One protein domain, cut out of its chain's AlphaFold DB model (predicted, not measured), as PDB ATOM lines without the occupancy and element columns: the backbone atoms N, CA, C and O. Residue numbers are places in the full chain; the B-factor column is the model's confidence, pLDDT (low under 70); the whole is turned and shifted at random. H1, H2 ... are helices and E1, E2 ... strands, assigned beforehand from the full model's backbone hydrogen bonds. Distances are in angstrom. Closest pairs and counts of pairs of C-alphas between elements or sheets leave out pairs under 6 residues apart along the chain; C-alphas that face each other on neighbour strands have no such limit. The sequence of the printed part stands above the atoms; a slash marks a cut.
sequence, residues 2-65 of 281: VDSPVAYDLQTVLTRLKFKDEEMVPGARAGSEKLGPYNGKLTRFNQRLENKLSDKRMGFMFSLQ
ATOM      1  N   VAL A   2     145.791  94.766 103.459       40.72
ATOM      2  CA  VAL A   2     144.715  93.821 103.817       40.72
ATOM      3  C   VAL A   2     143.543  93.704 102.827       40.72
ATOM      4  O   VAL A   2     142.415  94.043 103.146       40.72
ATOM      5  N   ASP A   3     143.814  93.139 101.651       44.44
ATOM      6  CA  ASP A   3     142.809  92.359 100.896       44.44
ATOM      7  C   ASP A   3     143.309  90.907 100.755       44.44
ATOM      8  O   ASP A   3     143.192  90.235  99.731       44.44
ATOM      9  N   SER A   4     144.008  90.454 101.801       48.16
ATOM     10  CA  SER A   4     144.478  89.083 101.925       48.16
ATOM     11  C   SER A   4     143.302  88.249 102.423       48.16
ATOM     12  O   SER A   4     142.748  88.591 103.470       48.16
ATOM     13  N   PRO A   5     142.905  87.176 101.721       52.97
ATOM     14  CA  PRO A   5     141.858  86.292 102.206       52.97
ATOM     15  C   PRO A   5     142.317  85.668 103.528       52.97
ATOM     16  O   PRO A   5     143.199  84.811 103.552       52.97
ATOM     17  N   VAL A   6     141.754  86.141 104.640       62.06
ATOM     18  CA  VAL A   6     141.966  85.547 105.962       62.06
ATOM     19  C   VAL A   6     140.953  84.426 106.113       62.06
ATOM     20  O   VAL A   6     139.753  84.659 105.983       62.06
ATOM     21  N   ALA A   7     141.427  83.211 106.377       65.19
ATOM     22  CA  ALA A   7     140.544  82.093 106.681       65.19
ATOM     23  C   ALA A   7     139.764  82.384 107.975       65.19
ATOM     24  O   ALA A   7     140.354  82.754 108.992       65.19
ATOM     25  N   TYR A   8     138.442  82.217 107.942       70.62
ATOM     26  CA  TYR A   8     137.570  82.359 109.104       70.62
ATOM     27  C   TYR A   8     136.518  81.250 109.121       70.62
ATOM     28  O   TYR A   8     136.081  80.776 108.073       70.62
ATOM     29  N   ASP A   9     136.091  80.846 110.318       77.56
ATOM     30  CA  ASP A   9     135.025  79.858 110.472       77.56
ATOM     31  C   ASP A   9     133.652  80.537 110.322       77.56
ATOM     32  O   ASP A   9     133.281  81.413 111.112       77.56
ATOM     33  N   LEU A  10     132.885  80.126 109.308       81.62
ATOM     34  CA  LEU A  10     131.540  80.639 109.038       81.62
ATOM     35  C   LEU A  10     130.567  80.410 110.201       81.62
ATOM     36  O   LEU A  10     129.691  81.249 110.423       81.62
ATOM     37  N   GLN A  11     130.744  79.346 110.988       83.81
ATOM     38  CA  GLN A  11     129.932  79.093 112.178       83.81
ATOM     39  C   GLN A  11     130.217  80.135 113.268       83.81
ATOM     40  O   GLN A  11     129.302  80.626 113.937       83.81
ATOM     41  N   THR A  12     131.487  80.531 113.405       85.75
ATOM     42  CA  THR A  12     131.899  81.602 114.326       85.75
ATOM     43  C   THR A  12     131.331  82.945 113.876       85.75
ATOM     44  O   THR A  12     130.814  83.706 114.696       85.75
ATOM     45  N   VAL A  13     131.351  83.219 112.567       88.81
ATOM     46  CA  VAL A  13     130.736  84.425 111.993       88.81
ATOM     47  C   VAL A  13     129.228  84.443 112.236       88.81
ATOM     48  O   VAL A  13     128.725  85.439 112.753       88.81
ATOM     49  N   LEU A  14     128.508  83.353 111.947       89.88
ATOM     50  CA  LEU A  14     127.065  83.254 112.194       89.88
ATOM     51  C   LEU A  14     126.734  83.482 113.676       89.88
ATOM     52  O   LEU A  14     125.827  84.250 113.987       89.88
ATOM     53  N   THR A  15     127.501  82.882 114.588       91.75
ATOM     54  CA  THR A  15     127.328  83.072 116.039       91.75
ATOM     55  C   THR A  15     127.513  84.536 116.432       91.75
ATOM     56  O   THR A  15     126.714  85.094 117.184       91.75
ATOM     57  N   ARG A  16     128.536  85.203 115.881       91.94
ATOM     58  CA  ARG A  16     128.796  86.625 116.141       91.94
ATOM     59  C   ARG A  16     127.699  87.526 115.577       91.94
ATOM     60  O   ARG A  16     127.349  88.516 116.216       91.94
ATOM     61  N   LEU A  17     127.159  87.195 114.405       92.38
ATOM     62  CA  LEU A  17     126.054  87.928 113.787       92.38
ATOM     63  C   LEU A  17     124.743  87.744 114.556       92.38
ATOM     64  O   LEU A  17     124.038  88.729 114.747       92.38
ATOM     65  N   LYS A  18     124.442  86.531 115.043       91.94
ATOM     66  CA  LYS A  18     123.297  86.272 115.935       91.94
ATOM     67  C   LYS A  18     123.420  87.070 117.229       91.94
ATOM     68  O   LYS A  18     122.509  87.814 117.565       91.94
ATOM     69  N   PHE A  19     124.593  87.036 117.866       92.19
ATOM     70  CA  PHE A  19     124.861  87.859 119.047       92.19
ATOM     71  C   PHE A  19     124.589  89.344 118.778       92.19
ATOM     72  O   PHE A  19     123.910  89.983 119.564       92.19
ATOM     73  N   LYS A  20     125.060  89.898 117.653       91.50
ATOM     74  CA  LYS A  20     124.816  91.309 117.295       91.50
ATOM     75  C   LYS A  20     123.363  91.639 116.959       91.50
ATOM     76  O   LYS A  20     122.968  92.796 117.100       91.50
ATOM     77  N   ASP A  21     122.606  90.656 116.486       92.25
ATOM     78  CA  ASP A  21     121.175  90.783 116.201       92.25
ATOM     79  C   ASP A  21     120.328  90.788 117.485       92.25
ATOM     80  O   ASP A  21     119.213  91.300 117.473       92.25
ATOM     81  N   GLU A  22     120.876  90.275 118.589       90.69
ATOM     82  CA  GLU A  22     120.220  90.179 119.901       90.69
ATOM     83  C   GLU A  22     120.856  91.104 120.960       90.69
ATOM     84  O   GLU A  22     120.275  91.328 122.018       90.69
ATOM     85  N   GLU A  23     122.026  91.686 120.668       90.25
ATOM     86  CA  GLU A  23     122.832  92.496 121.588       90.25
ATOM     87  C   GLU A  23     122.025  93.669 122.163       90.25
ATOM     88  O   GLU A  23     121.402  94.446 121.427       90.25
ATOM     89  N   MET A  24     122.106  93.818 123.484       87.38
ATOM     90  CA  MET A  24     121.658  94.980 124.246       87.38
ATOM     91  C   MET A  24     122.892  95.758 124.703       87.38
ATOM     92  O   MET A  24     123.873  95.173 125.157       87.38
ATOM     93  N   VAL A  25     122.865  97.081 124.565       87.50
ATOM     94  CA  VAL A  25     123.974  97.966 124.952       87.50
ATOM     95  C   VAL A  25     123.534  98.918 126.067       87.50
ATOM     96  O   VAL A  25     122.347  99.241 126.155       87.50
ATOM     97  N   PRO A  26     124.456  99.429 126.904       84.88
ATOM     98  CA  PRO A  26     124.104 100.364 127.969       84.88
ATOM     99  C   PRO A  26     123.360 101.602 127.444       84.88
ATOM    100  O   PRO A  26     123.761 102.255 126.471       84.88
ATOM    101  N   GLY A  27     122.234 101.902 128.085       80.25
ATOM    102  CA  GLY A  27     121.395 103.064 127.839       80.25
ATOM    103  C   GLY A  27     121.904 104.314 128.558       80.25
ATOM    104  O   GLY A  27     122.846 104.279 129.343       80.25
ATOM    105  N   ALA A  28     121.271 105.457 128.286       77.31
ATOM    106  CA  ALA A  28     121.692 106.751 128.835       77.31
ATOM    107  C   ALA A  28     121.480 106.887 130.358       77.31
ATOM    108  O   ALA A  28     122.044 107.788 130.973       77.31
ATOM    109  N   ARG A  29     120.663 106.020 130.974       80.38
ATOM    110  CA  ARG A  29     120.462 105.968 132.431       80.38
ATOM    111  C   ARG A  29     121.264 104.811 133.024       80.38
ATOM    112  O   ARG A  29     121.296 103.729 132.435       80.38
ATOM    113  N   ALA A  30     121.855 105.016 134.200       72.12
ATOM    114  CA  ALA A  30     122.550 103.959 134.931       72.12
ATOM    115  C   ALA A  30     121.604 102.767 135.171       72.12
ATOM    116  O   ALA A  30     120.516 102.943 135.714       72.12
ATOM    117  N   GLY A  31     121.996 101.578 134.704       77.44
ATOM    118  CA  GLY A  31     121.186 100.356 134.782       77.44
ATOM    119  C   GLY A  31     120.107 100.196 133.701       77.44
ATOM    120  O   GLY A  31     119.375  99.214 133.739       77.44
ATOM    121  N   SER A  32     119.987 101.121 132.740       79.12
ATOM    122  CA  SER A  32     119.109 100.937 131.572       79.12
ATOM    123  C   SER A  32     119.858 100.279 130.419       79.12
ATOM    124  O   SER A  32     121.019 100.602 130.177       79.12
ATOM    125  N   GLU A  33     119.185  99.406 129.677       86.56
ATOM    126  CA  GLU A  33     119.692  98.819 128.437       86.56
ATOM    127  C   GLU A  33     118.893  99.349 127.242       86.56
ATOM    128  O   GLU A  33     117.698  99.636 127.346       86.56
ATOM    129  N   LYS A  34     119.555  99.501 126.095       88.06
ATOM    130  CA  LYS A  34     118.935  99.844 124.812       88.06
ATOM    131  C   LYS A  34     119.320  98.806 123.763       88.06
ATOM    132  O   LYS A  34     120.372  98.181 123.864       88.06
ATOM    133  N   LEU A  35     118.498  98.683 122.727       88.25
ATOM    134  CA  LEU A  35     118.792  97.811 121.593       88.25
ATOM    135  C   LEU A  35     120.154  98.170 120.978       88.25
ATOM    136  O   LEU A  35     120.459  99.346 120.743       88.25
ATOM    137  N   GLY A  36     120.970  97.150 120.715       86.38
ATOM    138  CA  GLY A  36     122.223  97.295 119.992       86.38
ATOM    139  C   GLY A  36     122.012  97.834 118.570       86.38
ATOM    140  O   GLY A  36     120.925  97.741 118.000       86.38
ATOM    141  N   PRO A  37     123.056  98.395 117.941       88.25
ATOM    142  CA  PRO A  37     122.944  99.070 116.642       88.25
ATOM    143  C   PRO A  37     122.457  98.167 115.492       88.25
ATOM    144  O   PRO A  37     121.886  98.666 114.512       88.25
ATOM    145  N   TYR A  38     122.677  96.856 115.617       87.12
ATOM    146  CA  TYR A  38     122.311  95.831 114.636       87.12
ATOM    147  C   TYR A  38     121.149  94.944 115.084       87.12
ATOM    148  O   TYR A  38     120.772  94.044 114.338       87.12
ATOM    149  N   ASN A  39     120.570  95.218 116.254       90.69
ATOM    150  CA  ASN A  39     119.519  94.397 116.827       90.69
ATOM    151  C   ASN A  39     118.289  94.348 115.898       90.69
ATOM    152  O   ASN A  39     117.840  95.389 115.404       90.69
ATOM    153  N   GLY A  40     117.813  93.140 115.591       88.12
ATOM    154  CA  GLY A  40     116.696  92.861 114.677       88.12
ATOM    155  C   GLY A  40     116.934  93.181 113.191       88.12
ATOM    156  O   GLY A  40     116.028  93.014 112.370       88.12
ATOM    157  N   LYS A  41     118.123  93.666 112.803       90.56
ATOM    158  CA  LYS A  41     118.437  94.027 111.404       90.56
ATOM    159  C   LYS A  41     119.036  92.870 110.613       90.56
ATOM    160  O   LYS A  41     118.992  92.886 109.383       90.56
ATOM    161  N   LEU A  42     119.617  91.887 111.294       90.88
ATOM    162  CA  LEU A  42     120.326  90.763 110.687       90.88
ATOM    163  C   LEU A  42     119.473  89.492 110.650       90.88
ATOM    164  O   LEU A  42     119.851  88.546 109.964       90.88
ATOM    165  N   THR A  43     118.300  89.475 111.283       89.88
ATOM    166  CA  THR A  43     117.463  88.277 111.473       89.88
ATOM    167  C   THR A  43     117.213  87.490 110.183       89.88
ATOM    168  O   THR A  43     117.510  86.299 110.102       89.88
ATOM    169  N   ARG A  44     116.750  88.160 109.116       87.56
ATOM    170  CA  ARG A  44     116.517  87.513 107.806       87.56
ATOM    171  C   ARG A  44     117.813  87.053 107.135       87.56
ATOM    172  O   ARG A  44     117.809  86.079 106.387       87.56
ATOM    173  N   PHE A  45     118.918  87.768 107.343       89.12
ATOM    174  CA  PHE A  45     120.219  87.382 106.802       89.12
ATOM    175  C   PHE A  45     120.761  86.140 107.518       89.12
ATOM    176  O   PHE A  45     121.128  85.183 106.842       89.12
ATOM    177  N   ASN A  46     120.709  86.126 108.852       90.88
ATOM    178  CA  ASN A  46     121.111  85.004 109.696       90.88
ATOM    179  C   ASN A  46     120.338  83.732 109.326       90.88
ATOM    180  O   ASN A  46     120.965  82.709 109.082       90.88
ATOM    181  N   GLN A  47     119.011  83.818 109.168       88.88
ATOM    182  CA  GLN A  47     118.183  82.683 108.730       88.88
ATOM    183  C   GLN A  47     118.589  82.149 107.349       88.88
ATOM    184  O   GLN A  47     118.704  80.943 107.156       88.88
ATOM    185  N   ARG A  48     118.845  83.027 106.369       86.50
ATOM    186  CA  ARG A  48     119.295  82.591 105.033       86.50
ATOM    187  C   ARG A  48     120.685  81.959 105.062       86.50
ATOM    188  O   ARG A  48     120.912  80.989 104.341       86.50
ATOM    189  N   LEU A  49     121.604  82.518 105.849       84.62
ATOM    190  CA  LEU A  49     122.960  81.995 106.002       84.62
ATOM    191  C   LEU A  49     122.939  80.624 106.686       84.62
ATOM    192  O   LEU A  49     123.566  79.696 106.195       84.62
ATOM    193  N   GLU A  50     122.160  80.480 107.758       87.62
ATOM    194  CA  GLU A  50     121.960  79.218 108.475       87.62
ATOM    195  C   GLU A  50     121.346  78.140 107.576       87.62
ATOM    196  O   GLU A  50     121.891  77.043 107.480       87.62
ATOM    197  N   ASN A  51     120.300  78.481 106.814       82.81
ATOM    198  CA  ASN A  51     119.704  77.559 105.848       82.81
ATOM    199  C   ASN A  51     120.728  77.084 104.804       82.81
ATOM    200  O   ASN A  51     120.782  75.892 104.511       82.81
ATOM    201  N   LYS A  52     121.577  77.983 104.282       78.69
ATOM    202  CA  LYS A  52     122.652  77.617 103.342       78.69
ATOM    203  C   LYS A  52     123.725  76.731 103.979       78.69
ATOM    204  O   LYS A  52     124.159  75.783 103.336       78.69
ATOM    205  N   LEU A  53     124.133  77.020 105.216       78.44
ATOM    206  CA  LEU A  53     125.117  76.214 105.949       78.44
ATOM    207  C   LEU A  53     124.597  74.799 106.242       78.44
ATOM    208  O   LEU A  53     125.374  73.850 106.239       78.44
ATOM    209  N   SER A  54     123.288  74.658 106.471       78.12
ATOM    210  CA  SER A  54     122.634  73.371 106.748       78.12
ATOM    211  C   SER A  54     122.252  72.558 105.503       78.12
ATOM    212  O   SER A  54     121.829  71.407 105.627       78.12
ATOM    213  N   ASP A  55     122.368  73.134 104.300       76.50
ATOM    214  CA  ASP A  55     121.996  72.456 103.059       76.50
ATOM    215  C   ASP A  55     123.006  71.344 102.748       76.50
ATOM    216  O   ASP A  55     124.154  71.608 102.391       76.50
ATOM    217  N   LYS A  56     122.565  70.083 102.844       68.12
ATOM    218  CA  LYS A  56     123.404  68.903 102.574       68.12
ATOM    219  C   LYS A  56     124.020  68.918 101.172       68.12
ATOM    220  O   LYS A  56     125.120  68.406 100.997       68.12
ATOM    221  N   ARG A  57     123.361  69.545 100.190       52.47
ATOM    222  CA  ARG A  57     123.893  69.697  98.822       52.47
ATOM    223  C   ARG A  57     125.078  70.659  98.773       52.47
ATOM    224  O   ARG A  57     125.931  70.539  97.906       52.47
ATOM    225  N   MET A  58     125.146  71.594  99.721       60.19
ATOM    226  CA  MET A  58     126.272  72.509  99.916       60.19
ATOM    227  C   MET A  58     127.275  71.978 100.956       60.19
ATOM    228  O   MET A  58     128.165  72.716 101.381       60.19
ATOM    229  N   GLY A  59     127.166  70.702 101.353       59.41
ATOM    230  CA  GLY A  59     128.052  70.066 102.330       59.41
ATOM    231  C   GLY A  59     129.530  70.186 101.953       59.41
ATOM    232  O   GLY A  59     130.348  70.495 102.810       59.41
ATOM    233  N   PHE A  60     129.862  70.093 100.664       59.69
ATOM    234  CA  PHE A  60     131.227  70.298 100.167       59.69
ATOM    235  C   PHE A  60     131.784  71.715 100.418       59.69
ATOM    236  O   PHE A  60     132.995  71.892 100.487       59.69
ATOM    237  N   MET A  61     130.925  72.735 100.554       60.53
ATOM    238  CA  MET A  61     131.345  74.116 100.836       60.53
ATOM    239  C   MET A  61     131.425  74.418 102.333       60.53
ATOM    240  O   MET A  61     132.231  75.251 102.743       60.53
ATOM    241  N   PHE A  62     130.551  73.806 103.141       65.50
ATOM    242  CA  PHE A  62     130.303  74.241 104.523       65.50
ATOM    243  C   PHE A  62     130.553  73.172 105.592       65.50
ATOM    244  O   PHE A  62     130.718  73.514 106.759       65.50
ATOM    245  N   SER A  63     130.630  71.897 105.213       64.75
ATOM    246  CA  SER A  63     130.955  70.767 106.096       64.75
ATOM    247  C   SER A  63     132.403  70.317 105.889       64.75
ATOM    248  O   SER A  63     132.678  69.150 105.629       64.75
ATOM    249  N   LEU A  64     133.324  71.279 105.973       64.06
ATOM    250  CA  LEU A  64     134.765  71.057 105.851       64.06
ATOM    251  C   LEU A  64     135.280  70.263 107.062       64.06
ATOM    252  O   LEU A  64     134.976  70.628 108.207       64.06
ATOM    253  N   GLN A  65     136.048  69.199 106.820       65.81
ATOM    254  CA  GLN A  65     136.702  68.435 107.879       65.81
ATOM    255  C   GLN A  65     137.867  69.238 108.483       65.81
ATOM    256  O   GLN A  65     138.114  70.412 108.183       65.81
TER     257      GLN A  65
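AT A GLANCE: This is residues 2 to 65 of the 281 residues of the protein "DUF853 family protein" of Pseudoflavonifractor sp. BIOML-A4 (UniProt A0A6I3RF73). Helices H1 and H2 lie side by side; hairpin E1-E2 lengthens one end, H3 crosses the other, and residues 2 to 8 stick out. The 64 printed residues hold H1, E1, E2, H2, H3 in that order, mostly helix, the sheet antiparallel. The whole is only just loose, close to extended: radius of gyration of the C-alphas 15.7 A, spans 49 by 29 by 18 A.

IN THESE COORDINATES: Find C-alpha 10 at (131.540, 80.639, 109.038); H1 runs 18.4 A to residue 22. Next come E1, residues 24 to 26, E2, 33 to 35, and H2, 43 to 54, 16.5 A. H3, residues 56 to 62, ends at C-alpha (130.303, 74.241, 104.523).

HOW THE PARTS SIT: H1 touches H2, opposite ways, closest at C-alphas 21 and 43, 6.5 A. H2, with residues 52 to 53 alone, only just touches H3, only at the corner: 3 C-alpha pairs within 8 A, closest 53 and 62, 5.7 A. Between E1 and E2, N 25 and O 34 are within hydrogen-bond range, 2.8 A. So is every O i to N i+4 pair in H1 and H2; H3 has 1 of 3, and 3 of 4 O i to N i+3.

THE WHOLE: The farthest C-alphas, 30 and 57, are 49.8 A apart. The printed part has no cut; pLDDT is under 70 at residues 2 to 7 and 56 to 65.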